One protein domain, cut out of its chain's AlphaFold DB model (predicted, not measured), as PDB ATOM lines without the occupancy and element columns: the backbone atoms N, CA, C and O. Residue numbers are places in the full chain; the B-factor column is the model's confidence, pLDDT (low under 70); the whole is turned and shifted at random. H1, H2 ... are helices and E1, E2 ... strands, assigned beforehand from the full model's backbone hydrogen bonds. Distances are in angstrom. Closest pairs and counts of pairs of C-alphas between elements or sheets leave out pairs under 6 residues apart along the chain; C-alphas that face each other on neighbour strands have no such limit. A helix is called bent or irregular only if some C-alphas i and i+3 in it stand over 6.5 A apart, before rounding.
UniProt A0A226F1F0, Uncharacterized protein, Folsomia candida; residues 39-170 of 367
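What this domain is: This is residues 39 to 170 of the 367 residues of an uncharacterized protein of Folsomia candida (UniProt A0A226F1F0). The model is a flat V: one arm is a long helical hairpin of H2 and H3, and the other, looser arm holds H1, the bent helix H4 and the small strand hairpin E1 and E2. H3 and H4a make a corner where the arms meet, and at the far end of the helical hairpin a long loop ends in residues 109 to 114, which stick out. The printed part has 132 residues, with four named helices and two named strands in the order H1, E1, E2, H2, H3, H4. The class is mostly helix, and the sheet, order E1 - E2, is antiparallel. The whole is extended, with a radius of gyration of the C-alphas of 21.9 A and spans of 73 by 38 by 21 A.

Where its parts are: H1 is residues 39 to 53, 21.4 A long, and its C-alpha 39 is at (64.537, 47.657, -3.368). E1 is residues 58 to 60 and E2 residues 70 to 72. H2, residues 75 to 101, is 38.0 A long and begins with C-alpha 75 at (41.989, 65.387, -12.339). H3, residues 117 to 142, is 37.7 A long; it is neither bent nor irregular, but only just: C-alphas 123 and 126 are 6.2 A apart. H4, residues 144 to 163, was assigned as one helix by its hydrogen bonds but is bent, with C-alphas 151 and 154 6.9 A apart. Its arms are H4a, residues 144 to 151, and H4b, residues 154 to 163, which ends with C-alpha 163 at (63.689, 48.583, 9.746).

How they stand to each other: H1 touches H4b with residues 39 to 40 alone, at a shallow tilt of 19 degrees, opposite ways; their closest C-alphas, of Ile 40 and Phe 155, are 6.2 A apart. The closest C-alphas of H1 and E1, of Asn 48 and Tyr 60, are 5.7 A apart. E1 and E2 form an antiparallel hairpin, with N 59 and O 71 within hydrogen-bond range at 2.9 A. The closest C-alphas of E2 and H4a, of Leu 70 and Lys 148, are 7.2 A apart. H2 and H3 form a helical hairpin: they touch, with a shallow tilt of 24 degrees, opposite ways, and the closest C-alphas are those of Ala 93 and Pro 127, 4.7 A apart; H3 touches H2 with residues 122 to 134 alone. H3 and H4a are close but not clearly touching, about perpendicular at 81 degrees, with the C-alphas of Leu 140 and Ile 147 closest at 7.4 A. H4a and H4b stand at a steep tilt of 41 degrees. H1 is apart from H2 and H3. Every O i to N i+4 pair is within hydrogen-bond range in H2 and H4b, against 10 of 11 in H1, 20 of 22 in H3 and 2 of 4 in H4a.

The domain as a whole: The two C-alphas farthest apart, of Lys 110 and Arg 165, are 73.4 A apart, while the first and last printed, of Tyr 39 and Val 170, are 6.6 A apart. The printed part has no cut. The link from H2 to H3, 15 residues, is long. The mean pLDDT of the printed part is 75.1; 31 residues are under 70, among them residues 103 to 123.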
ATOM      1  N   TYR A  39      65.619  48.019  -2.444       67.56
ATOM      2  CA  TYR A  39      64.537  47.657  -3.368       67.56
ATOM      3  C   TYR A  39      63.566  48.823  -3.581       67.56
ATOM      4  O   TYR A  39      63.120  49.021  -4.712       67.56
ATOM      5  N   ILE A  40      63.298  49.641  -2.543       69.25
ATOM      6  CA  ILE A  40      62.448  50.844  -2.650       69.25
ATOM      7  C   ILE A  40      62.930  51.703  -3.807       69.25
ATOM      8  O   ILE A  40      62.112  52.201  -4.570       69.25
ATOM      9  N   ASP A  41      64.238  51.863  -3.979       73.31
ATOM     10  CA  ASP A  41      64.795  52.764  -4.981       73.31
ATOM     11  C   ASP A  41      64.609  52.241  -6.416       73.31
ATOM     12  O   ASP A  41      64.460  53.023  -7.360       73.31
ATOM     13  N   ILE A  42      64.566  50.919  -6.581       69.44
ATOM     14  CA  ILE A  42      64.317  50.239  -7.857       69.44
ATOM     15  C   ILE A  42      62.817  50.259  -8.164       69.44
ATOM     16  O   ILE A  42      62.404  50.735  -9.224       69.44
ATOM     17  N   CYS A  43      61.996  49.837  -7.201       67.94
ATOM     18  CA  CYS A  43      60.540  49.826  -7.286       67.94
ATOM     19  C   CYS A  43      59.955  51.213  -7.506       67.94
ATOM     20  O   CYS A  43      59.108  51.384  -8.375       67.94
ATOM     21  N   ARG A  44      60.445  52.224  -6.782       73.31
ATOM     22  CA  ARG A  44      60.050  53.630  -6.934       73.31
ATOM     23  C   ARG A  44      60.209  54.088  -8.372       73.31
ATOM     24  O   ARG A  44      59.337  54.767  -8.902       73.31
ATOM     25  N   ARG A  45      61.313  53.717  -9.018       71.12
ATOM     26  CA  ARG A  45      61.611  54.155 -10.382       71.12
ATOM     27  C   ARG A  45      60.813  53.387 -11.428       71.12
ATOM     28  O   ARG A  45      60.284  54.023 -12.334       71.12
ATOM     29  N   GLY A  46      60.699  52.064 -11.281       69.00
ATOM     30  CA  GLY A  46      59.840  51.245 -12.139       69.00
ATOM     31  C   GLY A  46      58.391  51.719 -12.071       69.00
ATOM     32  O   GLY A  46      57.802  52.060 -13.090       69.00
ATOM     33  N   MET A  47      57.864  51.884 -10.858       70.75
ATOM     34  CA  MET A  47      56.503  52.365 -10.641       70.75
ATOM     35  C   MET A  47      56.289  53.812 -11.060       70.75
ATOM     36  O   MET A  47      55.202  54.126 -11.519       70.75
ATOM     37  N   ASN A  48      57.274  54.708 -10.949       74.56
ATOM     38  CA  ASN A  48      57.100  56.066 -11.468       74.56
ATOM     39  C   ASN A  48      56.891  56.048 -12.990       74.56
ATOM     40  O   ASN A  48      56.028  56.763 -13.494       74.56
ATOM     41  N   LEU A  49      57.621  55.187 -13.713       69.88
ATOM     42  CA  LEU A  49      57.362  54.981 -15.135       69.88
ATOM     43  C   LEU A  49      55.974  54.375 -15.348       69.88
ATOM     44  O   LEU A  49      55.176  54.950 -16.084       69.88
ATOM     45  N   THR A  50      55.668  53.260 -14.683       68.88
ATOM     46  CA  THR A  50      54.386  52.572 -14.853       68.88
ATOM     47  C   THR A  50      53.221  53.508 -14.548       68.88
ATOM     48  O   THR A  50      52.347  53.656 -15.389       68.88
ATOM     49  N   PHE A  51      53.232  54.223 -13.419       73.44
ATOM     50  CA  PHE A  51      52.163  55.144 -13.027       73.44
ATOM     51  C   PHE A  51      52.046  56.365 -13.934       73.44
ATOM     52  O   PHE A  51      50.922  56.790 -14.191       73.44
ATOM     53  N   ARG A  52      53.155  56.891 -14.479       73.94
ATOM     54  CA  ARG A  52      53.104  57.981 -15.474       73.94
ATOM     55  C   ARG A  52      52.277  57.617 -16.702       73.94
ATOM     56  O   ARG A  52      51.676  58.508 -17.292       73.94
ATOM     57  N   TRP A  53      52.259  56.338 -17.064       68.62
ATOM     58  CA  TRP A  53      51.566  55.822 -18.243       68.62
ATOM     59  C   TRP A  53      50.380  54.904 -17.895       68.62
ATOM     60  O   TRP A  53      49.759  54.340 -18.792       68.62
ATOM     61  N   SER A  54      50.053  54.740 -16.607       70.69
ATOM     62  CA  SER A  54      49.007  53.816 -16.152       70.69
ATOM     63  C   SER A  54      47.605  54.417 -16.257       70.69
ATOM     64  O   SER A  54      47.419  55.631 -16.338       70.69
ATOM     65  N   PHE A  55      46.593  53.553 -16.170       66.38
ATOM     66  CA  PHE A  55      45.180  53.945 -16.087       66.38
ATOM     67  C   PHE A  55      44.787  54.531 -14.725       66.38
ATOM     68  O   PHE A  55      43.674  55.033 -14.565       66.38
ATOM     69  N   LEU A  56      45.669  54.436 -13.731       76.12
ATOM     70  CA  LEU A  56      45.346  54.767 -12.355       76.12
ATOM     71  C   LEU A  56      45.416  56.283 -12.130       76.12
ATOM     72  O   LEU A  56      46.322  56.941 -12.643       76.12
ATOM     73  N   PRO A  57      44.511  56.861 -11.320       80.00
ATOM     74  CA  PRO A  57      44.457  58.300 -11.074       80.00
ATOM     75  C   PRO A  57      45.534  58.789 -10.087       80.00
ATOM     76  O   PRO A  57      45.350  59.791  -9.391       80.00
ATOM     77  N   PHE A  58      46.668  58.093 -10.010       84.19
ATOM     78  CA  PHE A  58      47.721  58.332  -9.034       84.19
ATOM     79  C   PHE A  58      49.059  58.590  -9.715       84.19
ATOM     80  O   PHE A  58      49.388  57.996 -10.737       84.19
ATOM     81  N   ARG A  59      49.872  59.439  -9.091       82.31
ATOM     82  CA  ARG A  59      51.302  59.554  -9.382       82.31
ATOM     83  C   ARG A  59      52.110  59.330  -8.120       82.31
ATOM     84  O   ARG A  59      51.659  59.597  -7.004       82.31
ATOM     85  N   TYR A  60      53.342  58.895  -8.324       79.50
ATOM     86  CA  TYR A  60      54.317  58.816  -7.258       79.50
ATOM     87  C   TYR A  60      54.660  60.225  -6.739       79.50
ATOM     88  O   TYR A  60      54.920  61.138  -7.526       79.50
ATOM     89  N   ASN A  61      54.654  60.425  -5.419       82.81
ATOM     90  CA  ASN A  61      55.087  61.680  -4.811       82.81
ATOM     91  C   ASN A  61      56.613  61.729  -4.696       82.81
ATOM     92  O   ASN A  61      57.197  61.264  -3.719       82.81
ATOM     93  N   GLU A  62      57.267  62.334  -5.684       78.69
ATOM     94  CA  GLU A  62      58.729  62.468  -5.704       78.69
ATOM     95  C   GLU A  62      59.284  63.329  -4.558       78.69
ATOM     96  O   GLU A  62      60.450  63.181  -4.203       78.69
ATOM     97  N   LYS A  63      58.468  64.204  -3.949       81.81
ATOM     98  CA  LYS A  63      58.927  65.119  -2.890       81.81
ATOM     99  C   LYS A  63      59.182  64.423  -1.556       81.81
ATOM    100  O   LYS A  63      59.900  64.968  -0.726       81.81
ATOM    101  N   ASN A  64      58.583  63.255  -1.333       77.19
ATOM    102  CA  ASN A  64      58.724  62.522  -0.085       77.19
ATOM    103  C   ASN A  64      59.634  61.309  -0.302       77.19
ATOM    104  O   ASN A  64      59.213  60.252  -0.770       77.19
ATOM    105  N   THR A  65      60.921  61.490  -0.012       70.50
ATOM    106  CA  THR A  65      61.941  60.452  -0.204       70.50
ATOM    107  C   THR A  65      61.870  59.355   0.856       70.50
ATOM    108  O   THR A  65      62.348  58.250   0.594       70.50
ATOM    109  N   THR A  66      61.249  59.627   2.007       69.75
ATOM    110  CA  THR A  66      61.163  58.704   3.148       69.75
ATOM    111  C   THR A  66      59.893  57.866   3.141       69.75
ATOM    112  O   THR A  66      59.920  56.739   3.615       69.75
ATOM    113  N   THR A  67      58.792  58.354   2.559       73.12
ATOM    114  CA  THR A  67      57.541  57.586   2.475       73.12
ATOM    115  C   THR A  67      57.007  57.529   1.053       73.12
ATOM    116  O   THR A  67      56.810  58.540   0.374       73.12
ATOM    117  N   VAL A  68      56.741  56.308   0.594       71.69
ATOM    118  CA  VAL A  68      56.100  56.078  -0.697       71.69
ATOM    119  C   VAL A  68      54.628  56.446  -0.572       71.69
ATOM    120  O   VAL A  68      53.797  55.663  -0.115       71.69
ATOM    121  N   SER A  69      54.314  57.678  -0.963       82.31
ATOM    122  CA  SER A  69      52.948  58.180  -1.035       82.31
ATOM    123  C   SER A  69      52.527  58.327  -2.492       82.31
ATOM    124  O   SER A  69      53.215  58.934  -3.315       82.31
ATOM    125  N   LEU A  70      51.373  57.751  -2.813       83.94
ATOM    126  CA  LEU A  70      50.669  58.024  -4.056       83.94
ATOM    127  C   LEU A  70      49.836  59.290  -3.854       83.94
ATOM    128  O   LEU A  70      48.950  59.328  -2.992       83.94
ATOM    129  N   ILE A  71      50.139  60.329  -4.629       85.69
ATOM    130  CA  ILE A  71      49.334  61.550  -4.681       85.69
ATOM    131  C   ILE A  71      48.372  61.459  -5.868       85.69
ATOM    132  O   ILE A  71      48.745  60.909  -6.909       85.69
ATOM    133  N   PRO A  72      47.145  61.986  -5.739       83.25
ATOM    134  CA  PRO A  72      46.234  62.052  -6.868       83.25
ATOM    135  C   PRO A  72      46.880  62.855  -8.003       83.25
ATOM    136  O   PRO A  72      47.621  63.826  -7.785       83.25
ATOM    137  N   TYR A  73      46.652  62.409  -9.232       80.75
ATOM    138  CA  TYR A  73      47.047  63.164 -10.410       80.75
ATOM    139  C   TYR A  73      46.182  64.425 -10.548       80.75
ATOM    140  O   TYR A  73      45.128  64.544  -9.925       80.75
ATOM    141  N   ASN A  74      46.585  65.359 -11.414       84.31
ATOM    142  CA  ASN A  74      45.668  66.418 -11.832       84.31
ATOM    143  C   ASN A  74      44.443  65.775 -12.506       84.31
ATOM    144  O   ASN A  74      44.585  65.124 -13.546       84.31
ATOM    145  N   THR A  75      43.262  65.982 -11.917       81.88
ATOM    146  CA  THR A  75      41.989  65.387 -12.339       81.88
ATOM    147  C   THR A  75      41.752  65.545 -13.839       81.88
ATOM    148  O   THR A  75      41.362  64.587 -14.501       81.88
ATOM    149  N   SER A  76      42.081  66.705 -14.417       82.06
ATOM    150  CA  SER A  76      41.872  66.972 -15.843       82.06
ATOM    151  C   SER A  76      42.729  66.083 -16.744       82.06
ATOM    152  O   SER A  76      42.230  65.549 -17.730       82.06
ATOM    153  N   ILE A  77      44.003  65.866 -16.403       79.88
ATOM    154  CA  ILE A  77      44.893  65.036 -17.229       79.88
ATOM    155  C   ILE A  77      44.510  63.557 -17.108       79.88
ATOM    156  O   ILE A  77      44.481  62.854 -18.116       79.88
ATOM    157  N   CYS A  78      44.152  63.088 -15.909       79.56
ATOM    158  CA  CYS A  78      43.663  61.719 -15.734       79.56
ATOM    159  C   CYS A  78      42.343  61.466 -16.459       79.56
ATOM    160  O   CYS A  78      42.152  60.388 -17.017       79.56
ATOM    161  N   ASN A  79      41.444  62.451 -16.490       84.25
ATOM    162  CA  ASN A  79      40.211  62.362 -17.266       84.25
ATOM    163  C   ASN A  79      40.510  62.253 -18.763       84.25
ATOM    164  O   ASN A  79      39.988  61.351 -19.407       84.25
ATOM    165  N   VAL A  80      41.399  63.099 -19.297       84.81
ATOM    166  CA  VAL A  80      41.805  63.039 -20.711       84.81
ATOM    167  C   VAL A  80      42.457  61.699 -21.048       84.81
ATOM    168  O   VAL A  80      42.074  61.075 -22.033       84.81
ATOM    169  N   HIS A  81      43.396  61.222 -20.224       79.69
ATOM    170  CA  HIS A  81      44.057  59.935 -20.449       79.69
ATOM    171  C   HIS A  81      43.047  58.782 -20.458       79.69
ATOM    172  O   HIS A  81      43.033  57.987 -21.390       79.69
ATOM    173  N   PHE A  82      42.149  58.732 -19.474       84.88
ATOM    174  CA  PHE A  82      41.101  57.717 -19.410       84.88
ATOM    175  C   PHE A  82      40.156  57.761 -20.617       84.88
ATOM    176  O   PHE A  82      39.848  56.718 -21.183       84.88
ATOM    177  N   VAL A  83      39.729  58.951 -21.051       87.62
ATOM    178  CA  VAL A  83      38.873  59.098 -22.238       87.62
ATOM    179  C   VAL A  83      39.594  58.619 -23.497       87.62
ATOM    180  O   VAL A  83      39.004  57.879 -24.277       87.62
ATOM    181  N   LEU A  84      40.869  58.977 -23.682       82.50
ATOM    182  CA  LEU A  84      41.674  58.513 -24.820       82.50
ATOM    183  C   LEU A  84      41.813  56.988 -24.840       82.50
ATOM    184  O   LEU A  84      41.704  56.368 -25.894       82.50
ATOM    185  N   GLN A  85      42.018  56.385 -23.675       81.69
ATOM    186  CA  GLN A  85      42.131  54.941 -23.500       81.69
ATOM    187  C   GLN A  85      40.818  54.213 -23.826       81.69
ATOM    188  O   GLN A  85      40.809  53.248 -24.590       81.69
ATOM    189  N   VAL A  86      39.692  54.710 -23.301       86.75
ATOM    190  CA  VAL A  86      38.359  54.181 -23.621       86.75
ATOM    191  C   VAL A  86      38.075  54.335 -25.115       86.75
ATOM    192  O   VAL A  86      37.626  53.385 -25.747       86.75
ATOM    193  N   ALA A  87      38.405  55.486 -25.708       85.44
ATOM    194  CA  ALA A  87      38.257  55.715 -27.142       85.44
ATOM    195  C   ALA A  87      39.107  54.742 -27.973       85.44
ATOM    196  O   ALA A  87      38.620  54.218 -28.972       85.44
ATOM    197  N   LEU A  88      40.339  54.444 -27.547       82.31
ATOM    198  CA  LEU A  88      41.200  53.455 -28.196       82.31
ATOM    199  C   LEU A  88      40.603  52.041 -28.106       82.31
ATOM    200  O   LEU A  88      40.568  51.328 -29.107       82.31
ATOM    201  N   CYS A  89      40.069  51.647 -26.945       83.56
ATOM    202  CA  CYS A  89      39.399  50.353 -26.781       83.56
ATOM    203  C   CYS A  89      38.133  50.249 -27.645       83.56
ATOM    204  O   CYS A  89      37.925  49.235 -28.310       83.56
ATOM    205  N   ILE A  90      37.317  51.308 -27.690       86.44
ATOM    206  CA  ILE A  90      36.140  51.393 -28.566       86.44
ATOM    207  C   ILE A  90      36.566  51.316 -30.031       86.44
ATOM    208  O   ILE A  90      35.934  50.610 -30.808       86.44
ATOM    209  N   PHE A  91      37.650  51.992 -30.415       82.06
ATOM    210  CA  PHE A  91      38.196  51.917 -31.765       82.06
ATOM    211  C   PHE A  91      38.628  50.487 -32.119       82.06
ATOM    212  O   PHE A  91      38.258  49.991 -33.182       82.06
ATOM    213  N   HIS A  92      39.323  49.781 -31.221       77.50
ATOM    214  CA  HIS A  92      39.666  48.367 -31.413       77.50
ATOM    215  C   HIS A  92      38.427  47.468 -31.531       77.50
ATOM    216  O   HIS A  92      38.367  46.636 -32.439       77.50
ATOM    217  N   ALA A  93      37.414  47.667 -30.684       81.94
ATOM    218  CA  ALA A  93      36.148  46.943 -30.776       81.94
ATOM    219  C   ALA A  93      35.427  47.224 -32.104       81.94
ATOM    220  O   ALA A  93      34.993  46.295 -32.779       81.94
ATOM    221  N   ALA A  94      35.351  48.490 -32.519       81.94
ATOM    222  CA  ALA A  94      34.730  48.911 -33.770       81.94
ATOM    223  C   ALA A  94      35.471  48.361 -34.992       81.94
ATOM    224  O   ALA A  94      34.827  47.960 -35.958       81.94
ATOM    225  N   MET A  95      36.806  48.279 -34.950       74.69
ATOM    226  CA  MET A  95      37.579  47.573 -35.972       74.69
ATOM    227  C   MET A  95      37.183  46.097 -36.033       74.69
ATOM    228  O   MET A  95      36.920  45.609 -37.127       74.69
ATOM    229  N   GLY A  96      37.066  45.413 -34.890       76.00
ATOM    230  CA  GLY A  96      36.589  44.027 -34.826       76.00
ATOM    231  C   GLY A  96      35.173  43.853 -35.390       76.00
ATOM    232  O   GLY A  96      34.945  42.992 -36.233       76.00
ATOM    233  N   VAL A  97      34.228  44.717 -35.007       80.81
ATOM    234  CA  VAL A  97      32.836  44.677 -35.495       80.81
ATOM    235  C   VAL A  97      32.750  44.996 -36.985       80.81
ATOM    236  O   VAL A  97      32.073  44.285 -37.721       80.81
ATOM    237  N   ARG A  98      33.452  46.027 -37.466       79.31
ATOM    238  CA  ARG A  98      33.496  46.362 -38.895       79.31
ATOM    239  C   ARG A  98      34.109  45.222 -39.699       79.31
ATOM    240  O   ARG A  98      33.635  44.922 -40.793       79.31
ATOM    241  N   TYR A  99      35.143  44.584 -39.157       70.06
ATOM    242  CA  TYR A  99      35.750  43.409 -39.763       70.06
ATOM    243  C   TYR A  99      34.758  42.239 -39.830       70.06
ATOM    244  O   TYR A  99      34.681  41.557 -40.849       70.06
ATOM    245  N   HIS A 100      33.943  42.050 -38.794       75.75
ATOM    246  CA  HIS A 100      32.865  41.065 -38.782       75.75
ATOM    247  C   HIS A 100      31.768  41.383 -39.819       75.75
ATOM    248  O   HIS A 100      31.426  40.527 -40.629       75.75
ATOM    249  N   GLN A 101      31.272  42.621 -39.857       80.25
ATOM    250  CA  GLN A 101      30.164  43.049 -40.725       80.25
ATOM    251  C   GLN A 101      30.523  43.071 -42.215       80.25
ATOM    252  O   GLN A 101      29.718  42.661 -43.048       80.25
ATOM    253  N   ASN A 102      31.735  43.511 -42.566       72.94
ATOM    254  CA  ASN A 102      32.195  43.517 -43.958       72.94
ATOM    255  C   ASN A 102      32.463  42.104 -44.509       72.94
ATOM    256  O   ASN A 102      32.682  41.953 -45.708       72.94
ATOM    257  N   ASN A 103      32.445  41.075 -43.658       62.97
ATOM    258  CA  ASN A 103      32.560  39.677 -44.055       62.97
ATOM    259  C   ASN A 103      31.191  38.983 -43.936       62.97
ATOM    260  O   ASN A 103      31.029  38.055 -43.147       62.97
ATOM    261  N   SER A 104      30.212  39.376 -44.757       44.66
ATOM    262  CA  SER A 104      28.883  38.735 -44.862       44.66
ATOM    263  C   SER A 104      28.898  37.284 -45.393       44.66
ATOM    264  O   SER A 104      27.904  36.784 -45.911       44.66
ATOM    265  N   GLY A 105      30.014  36.573 -45.239       45.59
ATOM    266  CA  GLY A 105      30.189  35.179 -45.610       45.59
ATOM    267  C   GLY A 105      31.047  34.449 -44.589       45.59
ATOM    268  O   GLY A 105      32.116  33.963 -44.939       45.59
ATOM    269  N   VAL A 106      30.568  34.343 -43.344       38.06
ATOM    270  CA  VAL A 106      31.051  33.331 -42.385       38.06
ATOM    271  C   VAL A 106      30.407  31.989 -42.730       38.06
ATOM    272  O   VAL A 106      29.622  31.403 -41.994       38.06
ATOM    273  N   GLY A 107      30.675  31.558 -43.949       43.16
ATOM    274  CA  GLY A 107      30.346  30.264 -44.503       43.16
ATOM    275  C   GLY A 107      31.544  29.845 -45.334       43.16
ATOM    276  O   GLY A 107      32.357  30.685 -45.722       43.16
ATOM    277  N   LEU A 108      31.667  28.545 -45.595       40.03
ATOM    278  CA  LEU A 108      32.516  28.063 -46.680       40.03
ATOM    279  C   LEU A 108      32.361  29.037 -47.857       40.03
ATOM    280  O   LEU A 108      31.237  29.267 -48.313       40.03
ATOM    281  N   ASP A 109      33.466  29.636 -48.316       49.91
ATOM    282  CA  ASP A 109      33.491  30.288 -49.628       49.91
ATOM    283  C   ASP A 109      32.774  29.331 -50.603       49.91
ATOM    284  O   ASP A 109      32.865  28.112 -50.441       49.91
ATOM    285  N   LYS A 110      32.058  29.842 -51.609       51.59
ATOM    286  CA  LYS A 110      31.480  29.039 -52.702       51.59
ATOM    287  C   LYS A 110      32.451  27.972 -53.254       51.59
ATOM    288  O   LYS A 110      32.003  27.003 -53.853       51.59
ATOM    289  N   THR A 111      33.763  28.112 -53.031       55.69
ATOM    290  CA  THR A 111      34.805  27.110 -53.320       55.69
ATOM    291  C   THR A 111      35.113  26.068 -52.221       55.69
ATOM    292  O   THR A 111      36.105  25.350 -52.332       55.69
ATOM    293  N   ALA A 112      34.302  25.951 -51.166       49.25
ATOM    294  CA  ALA A 112      34.489  25.060 -50.015       49.25
ATOM    295  C   ALA A 112      35.832  25.221 -49.266       49.25
ATOM    296  O   ALA A 112      36.325  24.287 -48.628       49.25
ATOM    297  N   ARG A 113      36.458  26.403 -49.334       52.81
ATOM    298  CA  ARG A 113      37.714  26.673 -48.619       52.81
ATOM    299  C   ARG A 113      37.446  26.991 -47.153       52.81
ATOM    300  O   ARG A 113      36.499  27.712 -46.837       52.81
ATOM    301  N   MET A 114      38.310  26.475 -46.273       49.41
ATOM    302  CA  MET A 114      38.331  26.877 -44.868       49.41
ATOM    303  C   MET A 114      38.505  28.391 -44.805       49.41
ATOM    304  O   MET A 114      39.492  28.944 -45.283       49.41
ATOM    305  N   GLU A 115      37.487  29.043 -44.267       51.25
ATOM    306  CA  GLU A 115      37.476  30.470 -44.006       51.25
ATOM    307  C   GLU A 115      38.655  30.844 -43.095       51.25
ATOM    308  O   GLU A 115      38.944  30.124 -42.135       51.25
ATOM    309  N   LEU A 116      39.318  31.957 -43.418       56.22
ATOM    310  CA  LEU A 116      40.602  32.389 -42.862       56.22
ATOM    311  C   LEU A 116      40.605  32.314 -41.323       56.22
ATOM    312  O   LEU A 116      39.888  33.058 -40.641       56.22
ATOM    313  N   THR A 117      41.427  31.419 -40.765       58.91
ATOM    314  CA  THR A 117      41.553  31.199 -39.317       58.91
ATOM    315  C   THR A 117      41.912  32.503 -38.603       58.91
ATOM    316  O   THR A 117      41.357  32.789 -37.539       58.91
ATOM    317  N   TRP A 118      42.754  33.356 -39.208       55.75
ATOM    318  CA  TRP A 118      43.103  34.645 -38.605       55.75
ATOM    319  C   TRP A 118      41.933  35.623 -38.552       55.75
ATOM    320  O   TRP A 118      41.871  36.418 -37.621       55.75
ATOM    321  N   LYS A 119      40.992  35.577 -39.506       64.44
ATOM    322  CA  LYS A 119      39.828  36.476 -39.508       64.44
ATOM    323  C   LYS A 119      38.938  36.190 -38.313       64.44
ATOM    324  O   LYS A 119      38.544  37.110 -37.606       64.44
ATOM    325  N   LYS A 120      38.675  34.907 -38.050       66.75
ATOM    326  CA  LYS A 120      37.931  34.447 -36.866       66.75
ATOM    327  C   LYS A 120      38.654  34.821 -35.583       66.75
ATOM    328  O   LYS A 120      38.036  35.301 -34.643       66.75
ATOM    329  N   ILE A 121      39.972  34.668 -35.591       62.72
ATOM    330  CA  ILE A 121      40.833  35.048 -34.480       62.72
ATOM    331  C   ILE A 121      40.807  36.557 -34.227       62.72
ATOM    332  O   ILE A 121      40.627  36.946 -33.087       62.72
ATOM    333  N   ALA A 122      40.945  37.410 -35.239       65.69
ATOM    334  CA  ALA A 122      40.908  38.861 -35.081       65.69
ATOM    335  C   ALA A 122      39.508  39.340 -34.660       65.69
ATOM    336  O   ALA A 122      39.388  40.186 -33.775       65.69
ATOM    337  N   ASN A 123      38.463  38.743 -35.245       69.06
ATOM    338  CA  ASN A 123      37.066  38.968 -34.867       69.06
ATOM    339  C   ASN A 123      36.766  38.562 -33.426       69.06
ATOM    340  O   ASN A 123      35.883  39.147 -32.816       69.06
ATOM    341  N   PHE A 124      37.467  37.568 -32.889       71.81
ATOM    342  CA  PHE A 124      37.338  37.178 -31.492       71.81
ATOM    343  C   PHE A 124      38.224  38.052 -30.594       71.81
ATOM    344  O   PHE A 124      37.741  38.684 -29.666       71.81
ATOM    345  N   TYR A 125      39.511  38.164 -30.920       72.06
ATOM    346  CA  TYR A 125      40.535  38.795 -30.096       72.06
ATOM    347  C   TYR A 125      40.275  40.277 -29.839       72.06
ATOM    348  O   TYR A 125      40.298  40.685 -28.684       72.06
ATOM    349  N   TYR A 126      40.014  41.100 -30.865       75.44
ATOM    350  CA  TYR A 126      39.853  42.543 -30.636       75.44
ATOM    351  C   TYR A 126      38.608  42.875 -29.799       75.44
ATOM    352  O   TYR A 126      38.739  43.652 -28.848       75.44
ATOM    353  N   PRO A 127      37.426  42.287 -30.073       74.94
ATOM    354  CA  PRO A 127      36.267  42.464 -29.207       74.94
ATOM    355  C   PRO A 127      36.464  41.870 -27.816       74.94
ATOM    356  O   PRO A 127      36.109  42.539 -26.856       74.94
ATOM    357  N   SER A 128      37.059  40.680 -27.672       72.75
ATOM    358  CA  SER A 128      37.336  40.089 -26.354       72.75
ATOM    359  C   SER A 128      38.297  40.949 -25.536       72.75
ATOM    360  O   SER A 128      38.024  41.238 -24.375       72.75
ATOM    361  N   LEU A 129      39.381  41.432 -26.147       75.94
ATOM    362  CA  LEU A 129      40.330  42.333 -25.500       75.94
ATOM    363  C   LEU A 129      39.636  43.619 -25.047       75.94
ATOM    364  O   LEU A 129      39.818  44.036 -23.908       75.94
ATOM    365  N   ALA A 130      38.809  44.234 -25.896       79.56
ATOM    366  CA  ALA A 130      38.066  45.438 -25.528       79.56
ATOM    367  C   ALA A 130      37.005  45.167 -24.443       79.56
ATOM    368  O   ALA A 130      36.898  45.938 -23.490       79.56
ATOM    369  N   ALA A 131      36.267  44.060 -24.553       77.56
ATOM    370  CA  ALA A 131      35.245  43.635 -23.599       77.56
ATOM    371  C   ALA A 131      35.828  43.303 -22.223       77.56
ATOM    372  O   ALA A 131      35.138  43.483 -21.228       77.56
ATOM    373  N   ASN A 132      37.092  42.881 -22.154       72.94
ATOM    374  CA  ASN A 132      37.811  42.689 -20.898       72.94
ATOM    375  C   ASN A 132      38.449  44.001 -20.405       72.94
ATOM    376  O   ASN A 132      38.297  44.398 -19.251       72.94
ATOM    377  N   THR A 133      39.135  44.733 -21.276       78.44
ATOM    378  CA  THR A 133      39.909  45.913 -20.864       78.44
ATOM    379  C   THR A 133      39.006  47.038 -20.363       78.44
ATOM    380  O   THR A 133      39.327  47.676 -19.361       78.44
ATOM    381  N   ILE A 134      37.853  47.269 -21.002       84.50
ATOM    382  CA  ILE A 134      36.952  48.369 -20.633       84.50
ATOM    383  C   ILE A 134      36.392  48.191 -19.207       84.50
ATOM    384  O   ILE A 134      36.612  49.092 -18.393       84.50
ATOM    385  N   PRO A 135      35.723  47.077 -18.838       82.69
ATOM    386  CA  PRO A 135      35.249  46.874 -17.469       82.69
ATOM    387  C   PRO A 135      36.375  46.956 -16.446       82.69
ATOM    388  O   PRO A 135      36.206  47.613 -15.423       82.69
ATOM    389  N   LEU A 136      37.541  46.372 -16.746       79.56
ATOM    390  CA  LEU A 136      38.698  46.446 -15.861       79.56
ATOM    391  C   LEU A 136      39.130  47.899 -15.634       79.56
ATOM    392  O   LEU A 136      39.333  48.307 -14.495       79.56
ATOM    393  N   MET A 137      39.209  48.716 -16.684       84.56
ATOM    394  CA  MET A 137      39.534  50.135 -16.549       84.56
ATOM    395  C   MET A 137      38.516  50.898 -15.692       84.56
ATOM    396  O   MET A 137      38.913  51.730 -14.873       84.56
ATOM    397  N   PHE A 138      37.217  50.638 -15.867       88.44
ATOM    398  CA  PHE A 138      36.172  51.266 -15.054       88.44
ATOM    399  C   PHE A 138      36.249  50.817 -13.592       88.44
ATOM    400  O   PHE A 138      36.214  51.670 -12.705       88.44
ATOM    401  N   LEU A 139      36.436  49.519 -13.338       83.69
ATOM    402  CA  LEU A 139      36.607  48.958 -11.996       83.69
ATOM    403  C   LEU A 139      37.838  49.543 -11.297       83.69
ATOM    404  O   LEU A 139      37.726  50.058 -10.187       83.69
ATOM    405  N   LEU A 140      38.997  49.549 -11.968       82.56
ATOM    406  CA  LEU A 140      40.238  50.121 -11.433       82.56
ATOM    407  C   LEU A 140      40.082  51.609 -11.096       82.56
ATOM    408  O   LEU A 140      40.675  52.102 -10.137       82.56
ATOM    409  N   ARG A 141      39.280  52.335 -11.879       85.88
ATOM    410  CA  ARG A 141      39.002  53.752 -11.647       85.88
ATOM    411  C   ARG A 141      38.027  53.979 -10.492       85.88
ATOM    412  O   ARG A 141      38.266  54.870  -9.685       85.88
ATOM    413  N   GLN A 142      36.947  53.205 -10.412       88.50
ATOM    414  CA  GLN A 142      35.956  53.299  -9.334       88.50
ATOM    415  C   GLN A 142      36.545  52.898  -7.980       88.50
ATOM    416  O   GLN A 142      36.209  53.492  -6.963       88.50
ATOM    417  N   ARG A 143      37.455  51.921  -7.977       85.25
ATOM    418  CA  ARG A 143      38.082  51.357  -6.773       85.25
ATOM    419  C   ARG A 143      39.497  51.883  -6.554       85.25
ATOM    420  O   ARG A 143      40.302  51.252  -5.874       85.25
ATOM    421  N   ALA A 144      39.828  53.034  -7.138       85.62
ATOM    422  CA  ALA A 144      41.176  53.583  -7.086       85.62
ATOM    423  C   ALA A 144      41.682  53.729  -5.635       85.62
ATOM    424  O   ALA A 144      42.826  53.375  -5.339       85.62
ATOM    425  N   ASP A 145      40.825  54.182  -4.718       85.31
ATOM    426  CA  ASP A 145      41.186  54.371  -3.309       85.31
ATOM    427  C   ASP A 145      41.501  53.057  -2.579       85.31
ATOM    428  O   ASP A 145      42.365  53.033  -1.704       85.31
ATOM    429  N   GLU A 146      40.881  51.949  -2.987       84.44
ATOM    430  CA  GLU A 146      41.118  50.609  -2.435       84.44
ATOM    431  C   GLU A 146      42.345  49.934  -3.047       84.44
ATOM    432  O   GLU A 146      43.046  49.161  -2.396       84.44
ATOM    433  N   ILE A 147      42.671  50.284  -4.289       81.81
ATOM    434  CA  ILE A 147      43.883  49.823  -4.969       81.81
ATOM    435  C   ILE A 147      45.122  50.543  -4.423       81.81
ATOM    436  O   ILE A 147      46.215  49.978  -4.378       81.81
ATOM    437  N   LYS A 148      44.974  51.781  -3.951       83.62
ATOM    438  CA  LYS A 148      46.068  52.573  -3.376       83.62
ATOM    439  C   LYS A 148      46.850  51.850  -2.257       83.62
ATOM    440  O   LYS A 148      48.084  51.825  -2.343       83.62
ATOM    441  N   PRO A 149      46.230  51.261  -1.213       83.81
ATOM    442  CA  PRO A 149      46.959  50.488  -0.207       83.81
ATOM    443  C   PRO A 149      47.641  49.251  -0.800       83.81
ATOM    444  O   PRO A 149      48.767  48.956  -0.414       83.81
ATOM    445  N   LEU A 150      47.033  48.580  -1.784       78.38
ATOM    446  CA  LEU A 150      47.631  47.417  -2.452       78.38
ATOM    447  C   LEU A 150      48.903  47.796  -3.220       78.38
ATOM    448  O   LEU A 150      49.932  47.144  -3.076       78.38
ATOM    449  N   LEU A 151      48.871  48.905  -3.960       79.94
ATOM    450  CA  LEU A 151      50.030  49.432  -4.689       79.94
ATOM    451  C   LEU A 151      51.128  49.966  -3.765       79.94
ATOM    452  O   LEU A 151      52.295  50.009  -4.146       79.94
ATOM    453  N   THR A 152      50.761  50.397  -2.556       83.44
ATOM    454  CA  THR A 152      51.728  50.866  -1.555       83.44
ATOM    455  C   THR A 152      52.246  49.748  -0.648       83.44
ATOM    456  O   THR A 152      53.287  49.918  -0.013       83.44
ATOM    457  N   CYS A 153      51.583  48.588  -0.623       81.31
ATOM    458  CA  CYS A 153      51.936  47.445   0.215       81.31
ATOM    459  C   CYS A 153      53.376  46.946  -0.010       81.31
ATOM    460  O   CYS A 153      54.102  46.864   0.983       81.31
ATOM    461  N   PRO A 154      53.865  46.738  -1.254       77.88
ATOM    462  CA  PRO A 154      55.247  46.307  -1.476       77.88
ATOM    463  C   PRO A 154      56.284  47.238  -0.838       77.88
ATOM    464  O   PRO A 154      57.317  46.780  -0.368       77.88
ATOM    465  N   PHE A 155      56.001  48.541  -0.770       79.81
ATOM    466  CA  PHE A 155      56.899  49.508  -0.142       79.81
ATOM    467  C   PHE A 155      56.836  49.485   1.380       79.81
ATOM    468  O   PHE A 155      57.843  49.738   2.030       79.81
ATOM    469  N   ARG A 156      55.664  49.204   1.957       83.31
ATOM    470  CA  ARG A 156      55.529  49.031   3.408       83.31
ATOM    471  C   ARG A 156      56.246  47.771   3.867       83.31
ATOM    472  O   ARG A 156      56.971  47.826   4.850       83.31
ATOM    473  N   MET A 157      56.085  46.676   3.124       80.56
ATOM    474  CA  MET A 157      56.832  45.440   3.357       80.56
ATOM    475  C   MET A 157      58.337  45.685   3.262       80.56
ATOM    476  O   MET A 157      59.095  45.230   4.107       80.56
ATOM    477  N   GLU A 158      58.765  46.451   2.260       79.81
ATOM    478  CA  GLU A 158      60.167  46.808   2.096       79.81
ATOM    479  C   GLU A 158      60.704  47.666   3.245       79.81
ATOM    480  O   GLU A 158      61.789  47.403   3.758       79.81
ATOM    481  N   GLN A 159      59.942  48.675   3.670       82.81
ATOM    482  CA  GLN A 159      60.316  49.514   4.803       82.81
ATOM    483  C   GLN A 159      60.449  48.678   6.080       82.81
ATOM    484  O   GLN A 159      61.443  48.810   6.781       82.81
ATOM    485  N   ASP A 160      59.519  47.752   6.327       86.00
ATOM    486  CA  ASP A 160      59.583  46.820   7.456       86.00
ATOM    487  C   ASP A 160      60.821  45.900   7.382       86.00
ATOM    488  O   ASP A 160      61.504  45.688   8.385       86.00
ATOM    489  N   CYS A 161      61.188  45.413   6.190       83.12
ATOM    490  CA  CYS A 161      62.435  44.668   5.979       83.12
ATOM    491  C   CYS A 161      63.681  45.506   6.310       83.12
ATOM    492  O   CYS A 161      64.610  45.003   6.951       83.12
ATOM    493  N   ILE A 162      63.708  46.776   5.894       81.50
ATOM    494  CA  ILE A 162      64.808  47.712   6.176       81.50
ATOM    495  C   ILE A 162      64.900  48.009   7.670       81.50
ATOM    496  O   ILE A 162      65.996  47.951   8.234       81.50
ATOM    497  N   ASP A 163      63.767  48.278   8.317       86.81
ATOM    498  CA  ASP A 163      63.689  48.583   9.746       86.81
ATOM    499  C   ASP A 163      64.172  47.380  10.578       86.81
ATOM    500  O   ASP A 163      64.916  47.537  11.549       86.81
ATOM    501  N   LYS A 164      63.875  46.157  10.117       90.69
ATOM    502  CA  LYS A 164      64.393  44.891  10.670       90.69
ATOM    503  C   LYS A 164      65.842  44.577  10.278       90.69
ATOM    504  O   LYS A 164      66.367  43.534  10.662       90.69
ATOM    505  N   ARG A 165      66.507  45.458   9.521       89.12
ATOM    506  CA  ARG A 165      67.871  45.285   8.988       89.12
ATOM    507  C   ARG A 165      68.058  43.978   8.209       89.12
ATOM    508  O   ARG A 165      69.163  43.427   8.188       89.12
ATOM    509  N   ALA A 166      67.005  43.478   7.561       83.06
ATOM    510  CA  ALA A 166      67.108  42.320   6.689       83.06
ATOM    511  C   ALA A 166      68.088  42.645   5.550       83.06
ATOM    512  O   ALA A 166      68.017  43.704   4.931       83.06
ATOM    513  N   LYS A 167      69.040  41.753   5.273       80.62
ATOM    514  CA  LYS A 167      70.002  41.911   4.173       80.62
ATOM    515  C   LYS A 167      69.812  40.790   3.165       80.62
ATOM    516  O   LYS A 167      69.558  39.652   3.541       80.62
ATOM    517  N   GLY A 168      69.974  41.109   1.883       74.25
ATOM    518  CA  GLY A 168      70.009  40.109   0.812       74.25
ATOM    519  C   GLY A 168      68.660  39.502   0.409       74.25
ATOM    520  O   GLY A 168      68.662  38.530  -0.339       74.25
ATOM    521  N   TYR A 169      67.525  40.060   0.844       73.12
ATOM    522  CA  TYR A 169      66.198  39.602   0.400       73.12
ATOM    523  C   TYR A 169      65.889  40.006  -1.055       73.12
ATOM    524  O   TYR A 169      65.089  39.349  -1.720       73.12
ATOM    525  N   VAL A 170      66.563  41.032  -1.598       70.31
ATOM    526  CA  VAL A 170      66.500  41.380  -3.029       70.31
ATOM    527  C   VAL A 170      67.349  40.399  -3.835       70.31
ATOM    528  O   VAL A 170      68.505  40.647  -4.190       70.31
TER     529      VAL A 170